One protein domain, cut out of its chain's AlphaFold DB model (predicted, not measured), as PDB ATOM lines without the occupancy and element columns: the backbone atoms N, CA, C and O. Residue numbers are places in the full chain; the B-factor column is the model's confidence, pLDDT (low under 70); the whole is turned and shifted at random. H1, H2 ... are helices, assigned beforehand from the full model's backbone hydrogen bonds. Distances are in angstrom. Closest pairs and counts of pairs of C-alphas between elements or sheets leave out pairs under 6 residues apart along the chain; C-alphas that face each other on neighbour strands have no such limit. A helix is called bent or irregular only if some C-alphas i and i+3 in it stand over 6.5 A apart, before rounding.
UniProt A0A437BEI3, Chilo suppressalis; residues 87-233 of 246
ATOM      1  N   HIS A  87     114.317 149.413  81.286       94.38
ATOM      2  CA  HIS A  87     115.345 149.003  82.240       94.38
ATOM      3  C   HIS A  87     115.480 149.998  83.385       94.38
ATOM      4  O   HIS A  87     115.548 151.207  83.175       94.38
ATOM      5  N   LEU A  88     115.621 149.480  84.605       94.81
ATOM      6  CA  LEU A  88     116.179 150.247  85.706       94.81
ATOM      7  C   LEU A  88     117.683 150.362  85.518       94.81
ATOM      8  O   LEU A  88     118.437 149.430  85.816       94.81
ATOM      9  N   ILE A  89     118.113 151.530  85.061       93.94
ATOM     10  CA  ILE A  89     119.522 151.846  84.926       93.94
ATOM     11  C   ILE A  89     119.805 153.260  85.418       93.94
ATOM     12  O   ILE A  89     119.103 154.221  85.105       93.94
ATOM     13  N   GLY A  90     120.835 153.380  86.247       94.06
ATOM     14  CA  GLY A  90     121.266 154.660  86.779       94.06
ATOM     15  C   GLY A  90     121.938 155.532  85.722       94.06
ATOM     16  O   GLY A  90     122.609 155.034  84.820       94.06
ATOM     17  N   ASN A  91     121.841 156.854  85.873       96.25
ATOM     18  CA  ASN A  91     122.698 157.758  85.113       96.25
ATOM     19  C   ASN A  91     124.138 157.619  85.629       96.25
ATOM     20  O   ASN A  91     124.442 158.033  86.747       96.25
ATOM     21  N   LEU A  92     125.010 157.023  84.809       95.12
ATOM     22  CA  LEU A  92     126.381 156.664  85.181       95.12
ATOM     23  C   LEU A  92     127.154 157.852  85.769       95.12
ATOM     24  O   LEU A  92     127.882 157.709  86.748       95.12
ATOM     25  N   VAL A  93     126.936 159.040  85.209       97.00
ATOM     26  CA  VAL A  93     127.615 160.275  85.600       97.00
ATOM     27  C   VAL A  93     127.294 160.626  87.044       97.00
ATOM     28  O   VAL A  93     128.200 160.718  87.867       97.00
ATOM     29  N   THR A  94     126.007 160.766  87.371       97.62
ATOM     30  CA  THR A  94     125.558 161.096  88.731       97.62
ATOM     31  C   THR A  94     125.827 159.952  89.702       97.62
ATOM     32  O   THR A  94     126.077 160.186  90.883       97.62
ATOM     33  N   TRP A  95     125.812 158.707  89.215       97.38
ATOM     34  CA  TRP A  95     126.073 157.536  90.041       97.38
ATOM     35  C   TRP A  95     127.494 157.523  90.581       97.38
ATOM     36  O   TRP A  95     127.681 157.427  91.797       97.38
ATOM     37  N   TYR A  96     128.472 157.678  89.687       97.25
ATOM     38  CA  TYR A  96     129.885 157.684  90.041       97.25
ATOM     39  C   TYR A  96     130.295 158.966  90.754       97.25
ATOM     40  O   TYR A  96     130.978 158.876  91.773       97.25
ATOM     41  N   THR A  97     129.852 160.147  90.306       97.81
ATOM     42  CA  THR A  97     130.179 161.382  91.037       97.81
ATOM     43  C   THR A  97     129.546 161.408  92.423       97.81
ATOM     44  O   THR A  97     130.188 161.860  93.368       97.81
ATOM     45  N   GLY A  98     128.351 160.835  92.590       97.75
ATOM     46  CA  GLY A  98     127.751 160.613  93.902       97.75
ATOM     47  C   GLY A  98     128.596 159.690  94.785       97.75
ATOM     48  O   GLY A  98     128.828 159.997  95.950       97.75
ATOM     49  N   THR A  99     129.115 158.583  94.242       97.56
ATOM     50  CA  THR A  99     130.000 157.671  94.993       97.56
ATOM     51  C   THR A  99     131.310 158.365  95.391       97.56
ATOM     52  O   THR A  99     131.722 158.280  96.546       97.56
ATOM     53  N   VAL A 100     131.924 159.131  94.482       97.81
ATOM     54  CA  VAL A 100     133.105 159.961  94.782       97.81
ATOM     55  C   VAL A 100     132.796 160.996  95.867       97.81
ATOM     56  O   VAL A 100     133.611 161.199  96.763       97.81
ATOM     57  N   SER A 101     131.613 161.614  95.840       97.81
ATOM     58  CA  SER A 101     131.184 162.574  96.860       97.81
ATOM     59  C   SER A 101     131.105 161.958  98.258       97.81
ATOM     60  O   SER A 101     131.544 162.601  99.209       97.81
ATOM     61  N   VAL A 102     130.640 160.711  98.401       98.12
ATOM     62  CA  VAL A 102     130.621 160.010  99.702       98.12
ATOM     63  C   VAL A 102     132.039 159.849 100.258       98.12
ATOM     64  O   VAL A 102     132.279 160.144 101.432       98.12
ATOM     65  N   PHE A 103     133.000 159.439  99.424       98.00
ATOM     66  CA  PHE A 103     134.405 159.328  99.833       98.00
ATOM     67  C   PHE A 103     135.026 160.690 100.159       98.00
ATOM     68  O   PHE A 103     135.722 160.837 101.166       98.00
ATOM     69  N   LEU A 104     134.755 161.706  99.338       98.00
ATOM     70  CA  LEU A 104     135.258 163.058  99.553       98.00
ATOM     71  C   LEU A 104     134.700 163.669 100.842       98.00
ATOM     72  O   LEU A 104     135.461 164.220 101.632       98.00
ATOM     73  N   PHE A 105     133.400 163.514 101.101       98.19
ATOM     74  CA  PHE A 105     132.772 163.957 102.342       98.19
ATOM     75  C   PHE A 105     133.360 163.236 103.558       98.19
ATOM     76  O   PHE A 105     133.702 163.889 104.539       98.19
ATOM     77  N   SER A 106     133.559 161.915 103.475       98.06
ATOM     78  CA  SER A 106     134.216 161.134 104.538       98.06
ATOM     79  C   SER A 106     135.622 161.666 104.834       98.06
ATOM     80  O   SER A 106     136.009 161.822 105.989       98.06
ATOM     81  N   SER A 107     136.369 162.008 103.783       97.88
ATOM     82  CA  SER A 107     137.726 162.545 103.895       97.88
ATOM     83  C   SER A 107     137.728 163.938 104.534       97.88
ATOM     84  O   SER A 107     138.514 164.196 105.443       97.88
ATOM     85  N   LEU A 108     136.813 164.822 104.120       96.69
ATOM     86  CA  LEU A 108     136.623 166.145 104.726       96.69
ATOM     87  C   LEU A 108     136.212 166.046 106.197       96.69
ATOM     88  O   LEU A 108     136.761 166.765 107.027       96.69
ATOM     89  N   LEU A 109     135.301 165.129 106.532       96.62
ATOM     90  CA  LEU A 109     134.855 164.890 107.903       96.62
ATOM     91  C   LEU A 109     136.027 164.474 108.801       96.62
ATOM     92  O   LEU A 109     136.198 165.036 109.882       96.62
ATOM     93  N   ILE A 110     136.877 163.553 108.332       96.56
ATOM     94  CA  ILE A 110     138.092 163.137 109.050       96.56
ATOM     95  C   ILE A 110     139.059 164.317 109.208       96.56
ATOM     96  O   ILE A 110     139.550 164.567 110.310       96.56
ATOM     97  N   VAL A 111     139.323 165.068 108.134       95.69
ATOM     98  CA  VAL A 111     140.238 166.219 108.167       95.69
ATOM     99  C   VAL A 111     139.755 167.282 109.155       95.69
ATOM    100  O   VAL A 111     140.548 167.730 109.983       95.69
ATOM    101  N   TYR A 112     138.474 167.656 109.126       94.75
ATOM    102  CA  TYR A 112     137.927 168.645 110.055       94.75
ATOM    103  C   TYR A 112     137.907 168.147 111.495       94.75
ATOM    104  O   TYR A 112     138.301 168.898 112.386       94.75
ATOM    105  N   ALA A 113     137.566 166.879 111.739       92.94
ATOM    106  CA  ALA A 113     137.629 166.304 113.081       92.94
ATOM    107  C   ALA A 113     139.062 166.332 113.651       92.94
ATOM    108  O   ALA A 113     139.273 166.705 114.809       92.94
ATOM    109  N   LEU A 114     140.067 165.987 112.837       95.62
ATOM    110  CA  LEU A 114     141.478 166.026 113.238       95.62
ATOM    111  C   LEU A 114     141.979 167.457 113.474       95.62
ATOM    112  O   LEU A 114     142.683 167.705 114.454       95.62
ATOM    113  N   ARG A 115     141.626 168.405 112.600       94.56
ATOM    114  CA  ARG A 115     142.043 169.813 112.719       94.56
ATOM    115  C   ARG A 115     141.372 170.506 113.902       94.56
ATOM    116  O   ARG A 115     142.056 171.208 114.646       94.56
ATOM    117  N   GLN A 116     140.105 170.197 114.172       90.75
ATOM    118  CA  GLN A 116     139.403 170.667 115.364       90.75
ATOM    119  C   GLN A 116     140.073 170.174 116.653       90.75
ATOM    120  O   GLN A 116     140.278 170.964 117.572       90.75
ATOM    121  N   ARG A 117     140.506 168.903 116.710       92.88
ATOM    122  CA  ARG A 117     141.281 168.377 117.855       92.88
ATOM    123  C   ARG A 117     142.631 169.070 118.054       92.88
ATOM    124  O   ARG A 117     143.131 169.095 119.171       92.88
ATOM    125  N   ARG A 118     143.213 169.642 116.997       94.94
ATOM    126  CA  ARG A 118     144.454 170.437 117.048       94.94
ATOM    127  C   ARG A 118     144.208 171.930 117.296       94.94
ATOM    128  O   ARG A 118     145.137 172.717 117.152       94.94
ATOM    129  N   ALA A 119     142.975 172.320 117.629       91.56
ATOM    130  CA  ALA A 119     142.554 173.713 117.782       91.56
ATOM    131  C   ALA A 119     142.779 174.581 116.523       91.56
ATOM    132  O   ALA A 119     142.871 175.804 116.606       91.56
ATOM    133  N   CYS A 120     142.833 173.964 115.336       90.19
ATOM    134  CA  CYS A 120     142.845 174.672 114.060       90.19
ATOM    135  C   CYS A 120     141.399 174.900 113.600       90.19
ATOM    136  O   CYS A 120     140.713 173.961 113.195       90.19
ATOM    137  N   LEU A 121     140.930 176.147 113.677       85.38
ATOM    138  CA  LEU A 121     139.584 176.533 113.246       85.38
ATOM    139  C   LEU A 121     139.597 176.936 111.766       85.38
ATOM    140  O   LEU A 121     139.892 178.078 111.427       85.38
ATOM    141  N   ASP A 122     139.279 175.986 110.887       83.62
ATOM    142  CA  ASP A 122     139.315 176.197 109.428       83.62
ATOM    143  C   ASP A 122     138.087 176.923 108.882       83.62
ATOM    144  O   ASP A 122     138.154 177.589 107.849       83.62
ATOM    145  N   LEU A 123     136.949 176.750 109.555       89.44
ATOM    146  CA  LEU A 123     135.648 177.236 109.120       89.44
ATOM    147  C   LEU A 123     135.045 178.159 110.184       89.44
ATOM    148  O   LEU A 123     135.135 177.855 111.378       89.44
ATOM    149  N   PRO A 124     134.358 179.243 109.780       91.69
ATOM    150  CA  PRO A 124     133.532 180.023 110.694       91.69
ATOM    151  C   PRO A 124     132.467 179.145 111.379       91.69
ATOM    152  O   PRO A 124     131.978 178.197 110.754       91.69
ATOM    153  N   PRO A 125     132.017 179.483 112.604       91.44
ATOM    154  CA  PRO A 125     131.097 178.641 113.377       91.44
ATOM    155  C   PRO A 125     129.835 178.212 112.615       91.44
ATOM    156  O   PRO A 125     129.471 177.041 112.637       91.44
ATOM    157  N   LYS A 126     129.217 179.130 111.856       93.25
ATOM    158  CA  LYS A 126     128.021 178.836 111.045       93.25
ATOM    159  C   LYS A 126     128.287 177.828 109.920       93.25
ATOM    160  O   LYS A 126     127.451 176.972 109.655       93.25
ATOM    161  N   ALA A 127     129.438 177.929 109.252       93.50
ATOM    162  CA  ALA A 127     129.809 177.016 108.169       93.50
ATOM    163  C   ALA A 127     130.177 175.628 108.710       93.50
ATOM    164  O   ALA A 127     129.796 174.618 108.126       93.50
ATOM    165  N   SER A 128     130.857 175.588 109.860       94.25
ATOM    166  CA  SER A 128     131.143 174.350 110.588       94.25
ATOM    167  C   SER A 128     129.852 173.636 111.003       94.25
ATOM    168  O   SER A 128     129.679 172.458 110.704       94.25
ATOM    169  N   GLN A 129     128.896 174.362 111.593       95.19
ATOM    170  CA  GLN A 129     127.589 173.812 111.958       95.19
ATOM    171  C   GLN A 129     126.856 173.233 110.741       95.19
ATOM    172  O   GLN A 129     126.484 172.066 110.766       95.19
ATOM    173  N   LYS A 130     126.753 173.994 109.639       96.00
ATOM    174  CA  LYS A 130     126.132 173.520 108.387       96.00
ATOM    175  C   LYS A 130     126.776 172.221 107.873       96.00
ATOM    176  O   LYS A 130     126.074 171.338 107.389       96.00
ATOM    177  N   PHE A 131     128.104 172.101 107.971       96.50
ATOM    178  CA  PHE A 131     128.832 170.895 107.571       96.50
ATOM    179  C   PHE A 131     128.483 169.682 108.441       96.50
ATOM    180  O   PHE A 131     128.217 168.603 107.910       96.50
ATOM    181  N   TYR A 132     128.437 169.851 109.763       95.81
ATOM    182  CA  TYR A 132     128.063 168.765 110.668       95.81
ATOM    183  C   TYR A 132     126.577 168.399 110.564       95.81
ATOM    184  O   TYR A 132     126.257 167.213 110.576       95.81
ATOM    185  N   ASP A 133     125.679 169.361 110.347       96.94
ATOM    186  CA  ASP A 133     124.260 169.092 110.076       96.94
ATOM    187  C   ASP A 133     124.093 168.234 108.810       96.94
ATOM    188  O   ASP A 133     123.344 167.255 108.799       96.94
ATOM    189  N   ALA A 134     124.856 168.533 107.752       96.75
ATOM    190  CA  ALA A 134     124.895 167.702 106.550       96.75
ATOM    191  C   ALA A 134     125.452 166.294 106.827       96.75
ATOM    192  O   ALA A 134     124.966 165.323 106.242       96.75
ATOM    193  N   ALA A 135     126.417 166.149 107.741       95.50
ATOM    194  CA  ALA A 135     126.896 164.837 108.171       95.50
ATOM    195  C   ALA A 135     125.780 164.027 108.859       95.50
ATOM    196  O   ALA A 135     125.588 162.851 108.545       95.50
ATOM    197  N   TYR A 136     125.009 164.658 109.748       94.75
ATOM    198  CA  TYR A 136     123.921 163.999 110.478       94.75
ATOM    199  C   TYR A 136     122.720 163.646 109.606       94.75
ATOM    200  O   TYR A 136     122.102 162.609 109.819       94.75
ATOM    201  N   ILE A 137     122.366 164.490 108.638       97.12
ATOM    202  CA  ILE A 137     121.158 164.276 107.836       97.12
ATOM    203  C   ILE A 137     121.488 163.497 106.565       97.12
ATOM    204  O   ILE A 137     120.871 162.472 106.282       97.12
ATOM    205  N   LEU A 138     122.461 163.969 105.784       98.12
ATOM    206  CA  LEU A 138     122.718 163.445 104.444       98.12
ATOM    207  C   LEU A 138     123.640 162.231 104.479       98.12
ATOM    208  O   LEU A 138     123.314 161.187 103.916       98.12
ATOM    209  N   PHE A 139     124.786 162.348 105.153       98.06
ATOM    210  CA  PHE A 139     125.771 161.270 105.187       98.06
ATOM    211  C   PHE A 139     125.295 160.085 106.032       98.06
ATOM    212  O   PHE A 139     125.342 158.944 105.574       98.06
ATOM    213  N   LEU A 140     124.772 160.333 107.235       97.94
ATOM    214  CA  LEU A 140     124.173 159.269 108.040       97.94
ATOM    215  C   LEU A 140     122.899 158.721 107.382       97.94
ATOM    216  O   LEU A 140     122.717 157.508 107.360       97.94
ATOM    217  N   GLY A 141     122.064 159.575 106.776       98.00
ATOM    218  CA  GLY A 141     120.887 159.143 106.018       98.00
ATOM    219  C   GLY A 141     121.230 158.172 104.886       98.00
ATOM    220  O   GLY A 141     120.558 157.149 104.741       98.00
ATOM    221  N   TYR A 142     122.321 158.426 104.153       98.44
ATOM    222  CA  TYR A 142     122.864 157.502 103.153       98.44
ATOM    223  C   TYR A 142     123.185 156.131 103.760       98.44
ATOM    224  O   TYR A 142     122.710 155.111 103.260       98.44
ATOM    225  N   TRP A 143     123.952 156.097 104.853       98.00
ATOM    226  CA  TRP A 143     124.362 154.839 105.479       98.00
ATOM    227  C   TRP A 143     123.203 154.095 106.136       98.00
ATOM    228  O   TRP A 143     123.126 152.880 105.992       98.00
ATOM    229  N   LEU A 144     122.261 154.787 106.777       97.88
ATOM    230  CA  LEU A 144     121.073 154.163 107.364       97.88
ATOM    231  C   LEU A 144     120.193 153.478 106.311       97.88
ATOM    232  O   LEU A 144     119.585 152.456 106.605       97.88
ATOM    233  N   HIS A 145     120.158 153.997 105.082       97.69
ATOM    234  CA  HIS A 145     119.408 153.393 103.978       97.69
ATOM    235  C   HIS A 145     120.235 152.426 103.128       97.69
ATOM    236  O   HIS A 145     119.705 151.873 102.170       97.69
ATOM    237  N   TYR A 146     121.518 152.227 103.429       98.00
ATOM    238  CA  TYR A 146     122.397 151.352 102.651       98.00
ATOM    239  C   TYR A 146     122.912 150.169 103.472       98.00
ATOM    240  O   TYR A 146     122.811 149.022 103.044       98.00
ATOM    241  N   LEU A 147     123.412 150.444 104.675       97.50
ATOM    242  CA  LEU A 147     124.056 149.478 105.554       97.50
ATOM    243  C   LEU A 147     123.152 148.299 105.961       97.50
ATOM    244  O   LEU A 147     123.655 147.177 105.957       97.50
ATOM    245  N   PRO A 148     121.845 148.473 106.260       96.06
ATOM    246  CA  PRO A 148     121.004 147.348 106.670       96.06
ATOM    247  C   PRO A 148     120.956 146.213 105.645       96.06
ATOM    248  O   PRO A 148     120.871 145.053 106.027       96.06
ATOM    249  N   TYR A 149     121.069 146.524 104.350       94.62
ATOM    250  CA  TYR A 149     120.994 145.524 103.288       94.62
ATOM    251  C   TYR A 149     122.158 144.531 103.275       94.62
ATOM    252  O   TYR A 149     121.998 143.448 102.726       94.62
ATOM    253  N   PHE A 150     123.288 144.849 103.910       95.12
ATOM    254  CA  PHE A 150     124.400 143.903 104.077       95.12
ATOM    255  C   PHE A 150     124.084 142.774 105.066       95.12
ATOM    256  O   PHE A 150     124.775 141.761 105.068       95.12
ATOM    257  N   PHE A 151     123.059 142.944 105.901       92.69
ATOM    258  CA  PHE A 151     122.669 141.985 106.937       92.69
ATOM    259  C   PHE A 151     121.345 141.281 106.628       92.69
ATOM    260  O   PHE A 151     120.818 140.558 107.471       92.69
ATOM    261  N   ILE A 152     120.774 141.520 105.446       87.44
ATOM    262  CA  ILE A 152     119.506 140.930 105.031       87.44
ATOM    263  C   ILE A 152     119.801 139.747 104.114       87.44
ATOM    264  O   ILE A 152     120.286 139.928 103.001       87.44
ATOM    265  N   ASP A 153     119.428 138.553 104.564       82.06
ATOM    266  CA  ASP A 153     119.569 137.312 103.804       82.06
ATOM    267  C   ASP A 153     118.314 137.042 102.957       82.06
ATOM    268  O   ASP A 153     117.447 136.236 103.295       82.06
ATOM    269  N   ARG A 154     118.145 137.825 101.886       84.75
ATOM    270  CA  ARG A 154     117.076 137.635 100.892       84.75
ATOM    271  C   ARG A 154     117.548 138.079  99.514       84.75
ATOM    272  O   ARG A 154     118.536 138.795  99.394       84.75
ATOM    273  N   THR A 155     116.806 137.736  98.465       88.56
ATOM    274  CA  THR A 155     117.091 138.259  97.123       88.56
ATOM    275  C   THR A 155     116.921 139.778  97.086       88.56
ATOM    276  O   THR A 155     115.837 140.305  97.344       88.56
ATOM    277  N   LEU A 156     118.001 140.482  96.752       91.31
ATOM    278  CA  LEU A 156     118.021 141.931  96.631       91.31
ATOM    279  C   LEU A 156     118.204 142.363  95.178       91.31
ATOM    280  O   LEU A 156     118.592 141.599  94.296       91.31
ATOM    281  N   PHE A 157     117.884 143.627  94.944       93.25
ATOM    282  CA  PHE A 157     117.822 144.241  93.630       93.25
ATOM    283  C   PHE A 157     118.247 145.699  93.737       93.25
ATOM    284  O   PHE A 157     118.007 146.331  94.766       93.25
ATOM    285  N   LEU A 158     118.744 146.271  92.640       94.94
ATOM    286  CA  LEU A 158     119.209 147.660  92.572       94.94
ATOM    287  C   LEU A 158     118.196 148.691  93.106       94.94
ATOM    288  O   LEU A 158     118.601 149.694  93.689       94.94
ATOM    289  N   HIS A 159     116.885 148.464  92.956       95.19
ATOM    290  CA  HIS A 159     115.874 149.410  93.441       95.19
ATOM    291  C   HIS A 159     115.904 149.612  94.969       95.19
ATOM    292  O   HIS A 159     115.548 150.689  95.445       95.19
ATOM    293  N   HIS A 160     116.392 148.630  95.734       95.50
ATOM    294  CA  HIS A 160     116.577 148.742  97.185       95.50
ATOM    295  C   HIS A 160     117.584 149.836  97.566       95.50
ATOM    296  O   HIS A 160     117.476 150.427  98.639       95.50
ATOM    297  N   TYR A 161     118.530 150.146  96.675       97.50
ATOM    298  CA  TYR A 161     119.525 151.198  96.870       97.50
ATOM    299  C   TYR A 161     118.990 152.606  96.583       97.50
ATOM    300  O   TYR A 161     119.615 153.583  96.990       97.50
ATOM    301  N   LEU A 162     117.855 152.756  95.887       97.12
ATOM    302  CA  LEU A 162     117.366 154.073  95.457       97.12
ATOM    303  C   LEU A 162     117.109 155.059  96.614       97.12
ATOM    304  O   LEU A 162     117.467 156.227  96.458       97.12
ATOM    305  N   PRO A 163     116.583 154.648  97.786       97.88
ATOM    306  CA  PRO A 163     116.492 155.538  98.943       97.88
ATOM    307  C   PRO A 163     117.860 156.077  99.384       97.88
ATOM    308  O   PRO A 163     118.028 157.287  99.524       97.88
ATOM    309  N   ALA A 164     118.874 155.212  99.514       98.19
ATOM    310  CA  ALA A 164     120.242 155.643  99.809       98.19
ATOM    311  C   ALA A 164     120.794 156.547  98.698       98.19
ATOM    312  O   ALA A 164     121.428 157.567  98.966       98.19
ATOM    313  N   TYR A 165     120.511 156.222  97.438       98.06
ATOM    314  CA  TYR A 165     120.920 157.017  96.290       98.06
ATOM    315  C   TYR A 165     120.395 158.463  96.342       98.06
ATOM    316  O   TYR A 165     121.138 159.379  95.993       98.06
ATOM    317  N   ILE A 166     119.175 158.703  96.834       98.12
ATOM    318  CA  ILE A 166     118.644 160.066  97.023       98.12
ATOM    319  C   ILE A 166     119.535 160.860  97.988       98.12
ATOM    320  O   ILE A 166     119.995 161.951  97.641       98.12
ATOM    321  N   PHE A 167     119.856 160.295  99.157       98.44
ATOM    322  CA  PHE A 167     120.781 160.923 100.108       98.44
ATOM    323  C   PHE A 167     122.167 161.144  99.499       98.44
ATOM    324  O   PHE A 167     122.765 162.197  99.709       98.44
ATOM    325  N   LYS A 168     122.654 160.201  98.683       97.75
ATOM    326  CA  LYS A 168     123.924 160.326  97.956       97.75
ATOM    327  C   LYS A 168     123.940 161.527  97.004       97.75
ATOM    328  O   LYS A 168     124.936 162.241  96.944       97.75
ATOM    329  N   ILE A 169     122.855 161.772  96.268       98.25
ATOM    330  CA  ILE A 169     122.757 162.911  95.341       98.25
ATOM    331  C   ILE A 169     122.614 164.242  96.085       98.25
ATOM    332  O   ILE A 169     123.240 165.229  95.698       98.25
ATOM    333  N   LEU A 170     121.862 164.273  97.186       98.44
ATOM    334  CA  LEU A 170     121.799 165.457  98.049       98.44
ATOM    335  C   LEU A 170     123.167 165.766  98.676       98.44
ATOM    336  O   LEU A 170     123.582 166.924  98.716       98.44
ATOM    337  N   LEU A 171     123.900 164.733  99.104       98.50
ATOM    338  CA  LEU A 171     125.265 164.869  99.607       98.50
ATOM    339  C   LEU A 171     126.218 165.392  98.525       98.50
ATOM    340  O   LEU A 171     127.035 166.260  98.815       98.50
ATOM    341  N   LEU A 172     126.083 164.934  97.276       98.44
ATOM    342  CA  LEU A 172     126.839 165.464  96.137       98.44
ATOM    343  C   LEU A 172     126.612 166.965  95.946       98.44
ATOM    344  O   LEU A 172     127.584 167.710  95.807       98.44
ATOM    345  N   ALA A 173     125.356 167.416  95.986       98.06
ATOM    346  CA  ALA A 173     125.036 168.838  95.902       98.06
ATOM    347  C   ALA A 173     125.654 169.627  97.070       98.06
ATOM    348  O   ALA A 173     126.265 170.673  96.851       98.06
ATOM    349  N   PHE A 174     125.568 169.093  98.294       98.38
ATOM    350  CA  PHE A 174     126.189 169.700  99.471       98.38
ATOM    351  C   PHE A 174     127.716 169.794  99.341       98.38
ATOM    352  O   PHE A 174     128.295 170.839  99.614       98.38
ATOM    353  N   VAL A 175     128.384 168.724  98.906       98.19
ATOM    354  CA  VAL A 175     129.842 168.702  98.725       98.19
ATOM    355  C   VAL A 175     130.275 169.722  97.675       98.19
ATOM    356  O   VAL A 175     131.259 170.426  97.893       98.19
ATOM    357  N   ALA A 176     129.538 169.851  96.570       97.88
ATOM    358  CA  ALA A 176     129.822 170.862  95.556       97.88
ATOM    359  C   ALA A 176     129.682 172.294  96.112       97.88
ATOM    360  O   ALA A 176     130.581 173.112  95.907       97.88
ATOM    361  N   ASP A 177     128.609 172.577  96.861       97.00
ATOM    362  CA  ASP A 177     128.401 173.860  97.554       97.00
ATOM    363  C   ASP A 177     129.519 174.145  98.571       97.00
ATOM    364  O   ASP A 177     130.073 175.243  98.617       97.00
ATOM    365  N   HIS A 178     129.915 173.133  99.343       96.44
ATOM    366  CA  HIS A 178     130.957 173.258 100.360       96.44
ATOM    367  C   HIS A 178     132.337 173.528  99.749       96.44
ATOM    368  O   HIS A 178     133.067 174.395 100.228       96.44
ATOM    369  N   ILE A 179     132.694 172.850  98.653       95.50
ATOM    370  CA  ILE A 179     133.935 173.125  97.910       95.50
ATOM    371  C   ILE A 179     133.912 174.545  97.348       95.50
ATOM    372  O   ILE A 179     134.886 175.281  97.510       95.50
ATOM    373  N   TYR A 180     132.800 174.952  96.731       95.38
ATOM    374  CA  TYR A 180     132.635 176.312  96.227       95.38
ATOM    375  C   TYR A 180     132.825 177.355  97.337       95.38
ATOM    376  O   TYR A 180     133.563 178.325  97.155       95.38
ATOM    377  N   TYR A 181     132.232 177.122  98.511       94.38
ATOM    378  CA  TYR A 181     132.411 177.970  99.685       94.38
ATOM    379  C   TYR A 181     133.886 178.075 100.102       94.38
ATOM    380  O   TYR A 181     134.393 179.186 100.254       94.38
ATOM    381  N   ILE A 182     134.607 176.952 100.211       92.38
ATOM    382  CA  ILE A 182     136.042 176.946 100.552       92.38
ATOM    383  C   ILE A 182     136.863 177.732  99.521       92.38
ATOM    384  O   ILE A 182     137.731 178.522  99.895       92.38
ATOM    385  N   LEU A 183     136.587 177.554  98.226       92.75
ATOM    386  CA  LEU A 183     137.287 178.267  97.153       92.75
ATOM    387  C   LEU A 183     137.052 179.781  97.204       92.75
ATOM    388  O   LEU A 183     137.931 180.548  96.809       92.75
ATOM    389  N   GLN A 184     135.902 180.227  97.712       91.00
ATOM    390  CA  GLN A 184     135.589 181.647  97.883       91.00
ATOM    391  C   GLN A 184     136.235 182.278  99.125       91.00
ATOM    392  O   GLN A 184     136.421 183.495  99.160       91.00
ATOM    393  N   LEU A 185     136.627 181.483 100.131       87.25
ATOM    394  CA  LEU A 185     137.296 182.004 101.333       87.25
ATOM    395  C   LEU A 185     138.661 182.637 101.020       87.25
ATOM    396  O   LEU A 185     139.089 183.557 101.717       87.25
ATOM    397  N   SER A 186     139.342 182.190  99.960       81.75
ATOM    398  CA  SER A 186     140.622 182.758  99.534       81.75
ATOM    399  C   SER A 186     140.460 183.627  98.285       81.75
ATOM    400  O   SER A 186     140.130 183.164  97.198       81.75
ATOM    401  N   LYS A 187     140.780 184.924  98.384       75.44
ATOM    402  CA  LYS A 187     140.744 185.832  97.215       75.44
ATOM    403  C   LYS A 187     141.715 185.410  96.100       75.44
ATOM    404  O   LYS A 187     141.507 185.774  94.944       75.44
ATOM    405  N   LYS A 188     142.761 184.641  96.432       81.56
ATOM    406  CA  LYS A 188     143.767 184.138  95.481       81.56
ATOM    407  C   LYS A 188     143.236 182.988  94.610       81.56
ATOM    408  O   LYS A 188     143.786 182.755  93.540       81.56
ATOM    409  N   SER A 189     142.155 182.314  95.009       86.38
ATOM    410  CA  SER A 189     141.562 181.190  94.266       86.38
ATOM    411  C   SER A 189     140.480 181.584  93.260       86.38
ATOM    412  O   SER A 189     139.891 180.696  92.662       86.38
ATOM    413  N   ARG A 190     140.263 182.874  92.963       86.25
ATOM    414  CA  ARG A 190     139.316 183.319  91.913       86.25
ATOM    415  C   ARG A 190     139.392 182.545  90.581       86.25
ATOM    416  O   ARG A 190     138.335 182.118  90.119       86.25
ATOM    417  N   PRO A 191     140.569 182.324  89.954       92.12
ATOM    418  CA  PRO A 191     140.620 181.539  88.717       92.12
ATOM    419  C   PRO A 191     140.193 180.080  88.937       92.12
ATOM    420  O   PRO A 191     139.517 179.508  88.087       92.12
ATOM    421  N   LEU A 192     140.520 179.502  90.096       92.94
ATOM    422  CA  LEU A 192     140.127 178.144  90.470       92.94
ATOM    423  C   LEU A 192     138.616 178.040  90.726       92.94
ATOM    424  O   LEU A 192     138.000 177.062  90.319       92.94
ATOM    425  N   THR A 193     138.001 179.060  91.328       94.00
ATOM    426  CA  THR A 193     136.546 179.149  91.503       94.00
ATOM    427  C   THR A 193     135.824 179.191  90.157       94.00
ATOM    428  O   THR A 193     134.857 178.459  89.958       94.00
ATOM    429  N   ASN A 194     136.313 179.997  89.207       93.81
ATOM    430  CA  ASN A 194     135.737 180.062  87.862       93.81
ATOM    431  C   ASN A 194     135.881 178.725  87.126       93.81
ATOM    432  O   ASN A 194     134.920 178.253  86.523       93.81
ATOM    433  N   LEU A 195     137.056 178.092  87.223       96.12
ATOM    434  CA  LEU A 195     137.287 176.759  86.668       96.12
ATOM    435  C   LEU A 195     136.315 175.735  87.267       96.12
ATOM    436  O   LEU A 195     135.695 174.988  86.520       96.12
ATOM    437  N   PHE A 196     136.131 175.748  88.590       96.69
ATOM    438  CA  PHE A 196     135.194 174.864  89.281       96.69
ATOM    439  C   PHE A 196     133.751 175.057  88.795       96.69
ATOM    440  O   PHE A 196     133.082 174.075  88.481       96.69
ATOM    441  N   ILE A 197     133.282 176.303  88.657       96.25
ATOM    442  CA  ILE A 197     131.943 176.594  88.118       96.25
ATOM    443  C   ILE A 197     131.799 176.042  86.693       96.25
ATOM    444  O   ILE A 197     130.814 175.370  86.394       96.25
ATOM    445  N   ILE A 198     132.790 176.273  85.826       97.56
ATOM    446  CA  ILE A 198     132.788 175.742  84.457       97.56
ATOM    447  C   ILE A 198     132.734 174.208  84.480       97.56
ATOM    448  O   ILE A 198     131.943 173.617  83.746       97.56
ATOM    449  N   SER A 199     133.511 173.554  85.349       97.44
ATOM    450  CA  SER A 199     133.476 172.098  85.518       97.44
ATOM    451  C   SER A 199     132.101 171.590  85.958       97.44
ATOM    452  O   SER A 199     131.642 170.585  85.422       97.44
ATOM    453  N   ILE A 200     131.411 172.287  86.868       97.50
ATOM    454  CA  ILE A 200     130.039 171.944  87.278       97.50
ATOM    455  C   ILE A 200     129.053 172.103  86.113       97.50
ATOM    456  O   ILE A 200     128.212 171.228  85.908       97.50
ATOM    457  N   CYS A 201     129.170 173.164  85.310       97.69
ATOM    458  CA  CYS A 201     128.327 173.359  84.127       97.69
ATOM    459  C   CYS A 201     128.538 172.255  83.080       97.69
ATOM    460  O   CYS A 201     127.568 171.704  82.560       97.69
ATOM    461  N   ILE A 202     129.797 171.894  82.803       98.00
ATOM    462  CA  ILE A 202     130.145 170.788  81.896       98.00
ATOM    463  C   ILE A 202     129.595 169.468  82.437       98.00
ATOM    464  O   ILE A 202     128.985 168.701  81.692       98.00
ATOM    465  N   TRP A 203     129.767 169.214  83.736       97.88
ATOM    466  CA  TRP A 203     129.230 168.027  84.392       97.88
ATOM    467  C   TRP A 203     127.703 167.951  84.250       97.88
ATOM    468  O   TRP A 203     127.189 166.916  83.833       97.88
ATOM    469  N   MET A 204     126.981 169.050  84.493       97.69
ATOM    470  CA  MET A 204     125.523 169.112  84.340       97.69
ATOM    471  C   MET A 204     125.082 168.843  82.895       97.69
ATOM    472  O   MET A 204     124.142 168.082  82.662       97.69
ATOM    473  N   ALA A 205     125.784 169.414  81.911       98.06
ATOM    474  CA  ALA A 205     125.527 169.129  80.503       98.06
ATOM    475  C   ALA A 205     125.718 167.635  80.194       98.06
ATOM    476  O   ALA A 205     124.876 167.031  79.531       98.06
ATOM    477  N   TYR A 206     126.771 167.012  80.730       97.38
ATOM    478  CA  TYR A 206     127.028 165.585  80.541       97.38
ATOM    479  C   TYR A 206     125.944 164.706  81.182       97.38
ATOM    480  O   TYR A 206     125.496 163.749  80.558       97.38
ATOM    481  N   VAL A 207     125.428 165.076  82.362       97.94
ATOM    482  CA  VAL A 207     124.272 164.403  82.988       97.94
ATOM    483  C   VAL A 207     123.061 164.400  82.050       97.94
ATOM    484  O   VAL A 207     122.450 163.346  81.849       97.94
ATOM    485  N   VAL A 208     122.737 165.545  81.440       98.06
ATOM    486  CA  VAL A 208     121.615 165.674  80.492       98.06
ATOM    487  C   VAL A 208     121.860 164.864  79.216       98.06
ATOM    488  O   VAL A 208     120.956 164.176  78.743       98.06
ATOM    489  N   LEU A 209     123.081 164.894  78.673       97.44
ATOM    490  CA  LEU A 209     123.450 164.118  77.485       97.44
ATOM    491  C   LEU A 209     123.342 162.609  77.734       97.44
ATOM    492  O   LEU A 209     122.770 161.892  76.911       97.44
ATOM    493  N   THR A 210     123.830 162.126  78.880       96.50
ATOM    494  CA  THR A 210     123.684 160.722  79.280       96.50
ATOM    495  C   THR A 210     122.213 160.359  79.447       96.50
ATOM    496  O   THR A 210     121.784 159.345  78.906       96.50
ATOM    497  N   PHE A 211     121.401 161.198  80.098       96.62
ATOM    498  CA  PHE A 211     119.961 160.944  80.203       96.62
ATOM    499  C   PHE A 211     119.294 160.833  78.826       96.62
ATOM    500  O   PHE A 211     118.558 159.881  78.583       96.62
ATOM    501  N   LYS A 212     119.596 161.752  77.900       96.31
ATOM    502  CA  LYS A 212     119.053 161.720  76.536       96.31
ATOM    503  C   LYS A 212     119.471 160.461  75.773       96.31
ATOM    504  O   LYS A 212     118.674 159.926  75.013       96.31
ATOM    505  N   LYS A 213     120.699 159.970  75.964       95.06
ATOM    506  CA  LYS A 213     121.150 158.725  75.326       95.06
ATOM    507  C   LYS A 213     120.428 157.497  75.888       95.06
ATOM    508  O   LYS A 213     120.014 156.637  75.122       95.06
ATOM    509  N   PHE A 214     120.250 157.428  77.205       94.81
ATOM    510  CA  PHE A 214     119.613 156.288  77.875       94.81
ATOM    511  C   PHE A 214     118.078 156.386  77.947       94.81
ATOM    512  O   PHE A 214     117.430 155.444  78.395       94.81
ATOM    513  N   SER A 215     117.462 157.476  77.472       95.06
ATOM    514  CA  SER A 215     116.007 157.668  77.546       95.06
ATOM    515  C   SER A 215     115.219 156.584  76.810       95.06
ATOM    516  O   SER A 215     114.111 156.257  77.226       95.06
ATOM    517  N   VAL A 216     115.793 155.997  75.756       94.31
ATOM    518  CA  VAL A 216     115.179 154.883  75.012       94.31
ATOM    519  C   VAL A 216     114.917 153.661  75.900       94.31
ATOM    520  O   VAL A 216     113.888 153.014  75.735       94.31
ATOM    521  N   LEU A 217     115.778 153.409  76.897       93.06
ATOM    522  CA  LEU A 217     115.619 152.333  77.883       93.06
ATOM    523  C   LEU A 217     114.713 152.718  79.057       93.06
ATOM    524  O   LEU A 217     114.261 151.843  79.783       93.06
ATOM    525  N   ASN A 218     114.445 154.007  79.269       92.69
ATOM    526  CA  ASN A 218     113.526 154.452  80.320       92.69
ATOM    527  C   ASN A 218     112.076 154.458  79.827       92.69
ATOM    528  O   ASN A 218     111.170 154.101  80.571       92.69
ATOM    529  N   TYR A 219     111.858 154.877  78.577       93.69
ATOM    530  CA  TYR A 219     110.518 155.002  78.004       93.69
ATOM    531  C   TYR A 219     110.062 153.755  77.242       93.69
ATOM    532  O   TYR A 219     108.859 153.559  77.098       93.69
ATOM    533  N   GLY A 220     110.983 152.923  76.740       91.25
ATOM    534  CA  GLY A 220     110.638 151.686  76.031       91.25
ATOM    535  C   GLY A 220     109.823 151.899  74.750       91.25
ATOM    536  O   GLY A 220     109.069 151.018  74.355       91.25
ATOM    537  N   THR A 221     109.930 153.067  74.111       88.62
ATOM    538  CA  THR A 221     109.123 153.440  72.933       88.62
ATOM    539  C   THR A 221     109.794 153.133  71.596       88.62
ATOM    540  O   THR A 221     109.146 153.206  70.556       88.62
ATOM    541  N   THR A 222     111.093 152.830  71.594       90.69
ATOM    542  CA  THR A 222     111.892 152.626  70.378       90.69
ATOM    543  C   THR A 222     112.250 151.155  70.220       90.69
ATOM    544  O   THR A 222     112.686 150.525  71.182       90.69
ATOM    545  N   ASP A 223     112.093 150.618  69.010       91.25
ATOM    546  CA  ASP A 223     112.609 149.294  68.657       91.25
ATOM    547  C   ASP A 223     114.124 149.374  68.427       91.25
ATOM    548  O   ASP A 223     114.582 150.119  67.559       91.25
ATOM    549  N   LEU A 224     114.900 148.665  69.248       91.38
ATOM    550  CA  LEU A 224     116.357 148.783  69.293       91.38
ATOM    551  C   LEU A 224     117.023 147.661  68.489       91.38
ATOM    552  O   LEU A 224     116.731 146.477  68.665       91.38
ATOM    553  N   THR A 225     117.966 148.014  67.616       90.75
ATOM    554  CA  THR A 225     118.795 147.005  66.946       90.75
ATOM    555  C   THR A 225     119.858 146.451  67.899       90.75
ATOM    556  O   THR A 225     120.152 147.032  68.945       90.75
ATOM    557  N   GLU A 226     120.482 145.331  67.533       89.31
ATOM    558  CA  GLU A 226     121.609 144.774  68.293       89.31
ATOM    559  C   GLU A 226     122.753 145.787  68.449       89.31
ATOM    560  O   GLU A 226     123.270 145.977  69.550       89.31
ATOM    561  N   ASN A 227     123.077 146.516  67.378       90.81
ATOM    562  CA  ASN A 227     124.094 147.566  67.406       90.81
ATOM    563  C   ASN A 227     123.717 148.709  68.359       90.81
ATOM    564  O   ASN A 227     124.582 149.218  69.071       90.81
ATOM    565  N   ASP A 228     122.441 149.100  68.414       91.56
ATOM    566  CA  ASP A 228     121.980 150.135  69.347       91.56
ATOM    567  C   ASP A 228     122.150 149.689  70.799       91.56
ATOM    568  O   ASP A 228     122.617 150.460  71.640       91.56
ATOM    569  N   LEU A 229     121.838 148.427  71.091       90.44
ATOM    570  CA  LEU A 229     121.999 147.852  72.425       90.44
ATOM    571  C   LEU A 229     123.466 147.717  72.823       90.44
ATOM    572  O   LEU A 229     123.818 148.067  73.951       90.44
ATOM    573  N   MET A 230     124.341 147.325  71.897       89.94
ATOM    574  CA  MET A 230     125.787 147.347  72.136       89.94
ATOM    575  C   MET A 230     126.304 148.775  72.373       89.94
ATOM    576  O   MET A 230     127.094 148.997  73.285       89.94
ATOM    577  N   ASN A 231     125.789 149.777  71.654       92.50
ATOM    578  CA  ASN A 231     126.147 151.190  71.853       92.50
ATOM    579  C   ASN A 231     125.673 151.778  73.200       92.50
ATOM    580  O   ASN A 231     126.201 152.809  73.658       92.50
ATOM    581  N   LEU A 232     124.653 151.167  73.809       92.25
ATOM    582  CA  LEU A 232     124.129 151.494  75.138       92.25
ATOM    583  C   LEU A 232     124.827 150.702  76.254       92.25
ATOM    584  O   LEU A 232     124.766 151.101  77.419       92.25
ATOM    585  N   ARG A 233     125.531 149.613  75.922       91.94
ATOM    586  CA  ARG A 233     126.253 148.762  76.874       91.94
ATOM    587  C   ARG A 233     127.584 149.398  77.268       91.94
ATOM    588  O   ARG A 233     128.648 149.035  76.790       91.94
TER     589      ARG A 233
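AT A GLANCE: This is residues 87 to 233 of the 246 residues of a protein of Chilo suppressalis (UniProt A0A437BEI3). Three long helices, H2, H4 and H5, form a flat zigzag: H2 and H4 lie side by side, and H5 folds back from the end of H4 to make a narrow V with it. A fourth long helix, H1, crosses H4 obliquely on one side of this zigzag, and its first residues, 92 to 94, meet H5 where the V is open; tiny H3 and short H6 lie at the margins. The printed part has 147 residues, with six named helices in the order H1 to H6 and no named strand; the class is all helix. The whole is loose, with a radius of gyration of the C-alphas of 19.0 A, and flat, spanning 61 by 45 by 19 A.

HOW THE PARTS SIT: The longest helix is H5, residues 187 to 219. It forms a helical hairpin with H4, residues 158 to 185, at a shallow tilt of 21 degrees, opposite ways. They touch through residues 180 to 184 of H4 and 189 to 196 of H5 alone, and the closest C-alphas, of Leu 183 and Thr 193, are 5.8 A apart. H4 is the hub, touching three helices. H2, residues 125 to 144, touches it at a shallow tilt of 16 degrees, opposite ways, with the C-alphas of Tyr 142 and Ala 164 closest at 4.6 A. H1, residues 92 to 117, touches H4 with residues 94 to 105 alone, at a steep tilt of 56 degrees, the same way; the closest C-alphas, of Ser 101 and Leu 172, are 5.3 A apart. H1 also touches H5 with residues 92 to 94 alone, at a tilt of 36 degrees, only just steep; the C-alphas of Val 93 and Val 207 are closest at 5.9 A. The helix packing is part aligned, part crossed: two of these four touching pairs are at a shallow tilt. H6, residues 226 to 232, is close to H5 but not clearly touching, with the C-alphas of Phe 214 and Leu 232 closest at 7.1 A. H3, residues 147 to 151, meets H2 only through their link. Every O i to N i+4 pair is within hydrogen-bond range in H1 and H6, against 14 of 16 in H2, 20 of 24 in H4, 25 of 29 in H5 and 0 of 1 in H3, where 2 of 2 O i to N i+3 pairs are.

IN THESE COORDINATES: H5 is 47.3 A long and ends at C-alpha 219, (110.518, 155.002, 78.004); it has a kink of 45 degrees near residue 213. H4 is 39.8 A long, with a kink of 41 degrees near residue 165. Both are irregular: C-alphas 160 and 163 are 7.0 A apart in H4, and 188 and 191 are 7.9 A apart in H5. H1 is 37.8 A long and begins at C-alpha 92, (126.381, 156.664, 85.181). H2 measures 27.1 A, H6 9.9 A and H3 7.7 A.

THE WHOLE: The C-alphas farthest apart, of Ala 119 and Asp 223, are 62.5 A apart. The printed part has no cut and no long link. Residues 113 to 119, of which 113 to 117 belong to H1, stand free, and so do residues 150 to 157. The mean pLDDT of the printed part is 94.5, and no printed residue is under 70.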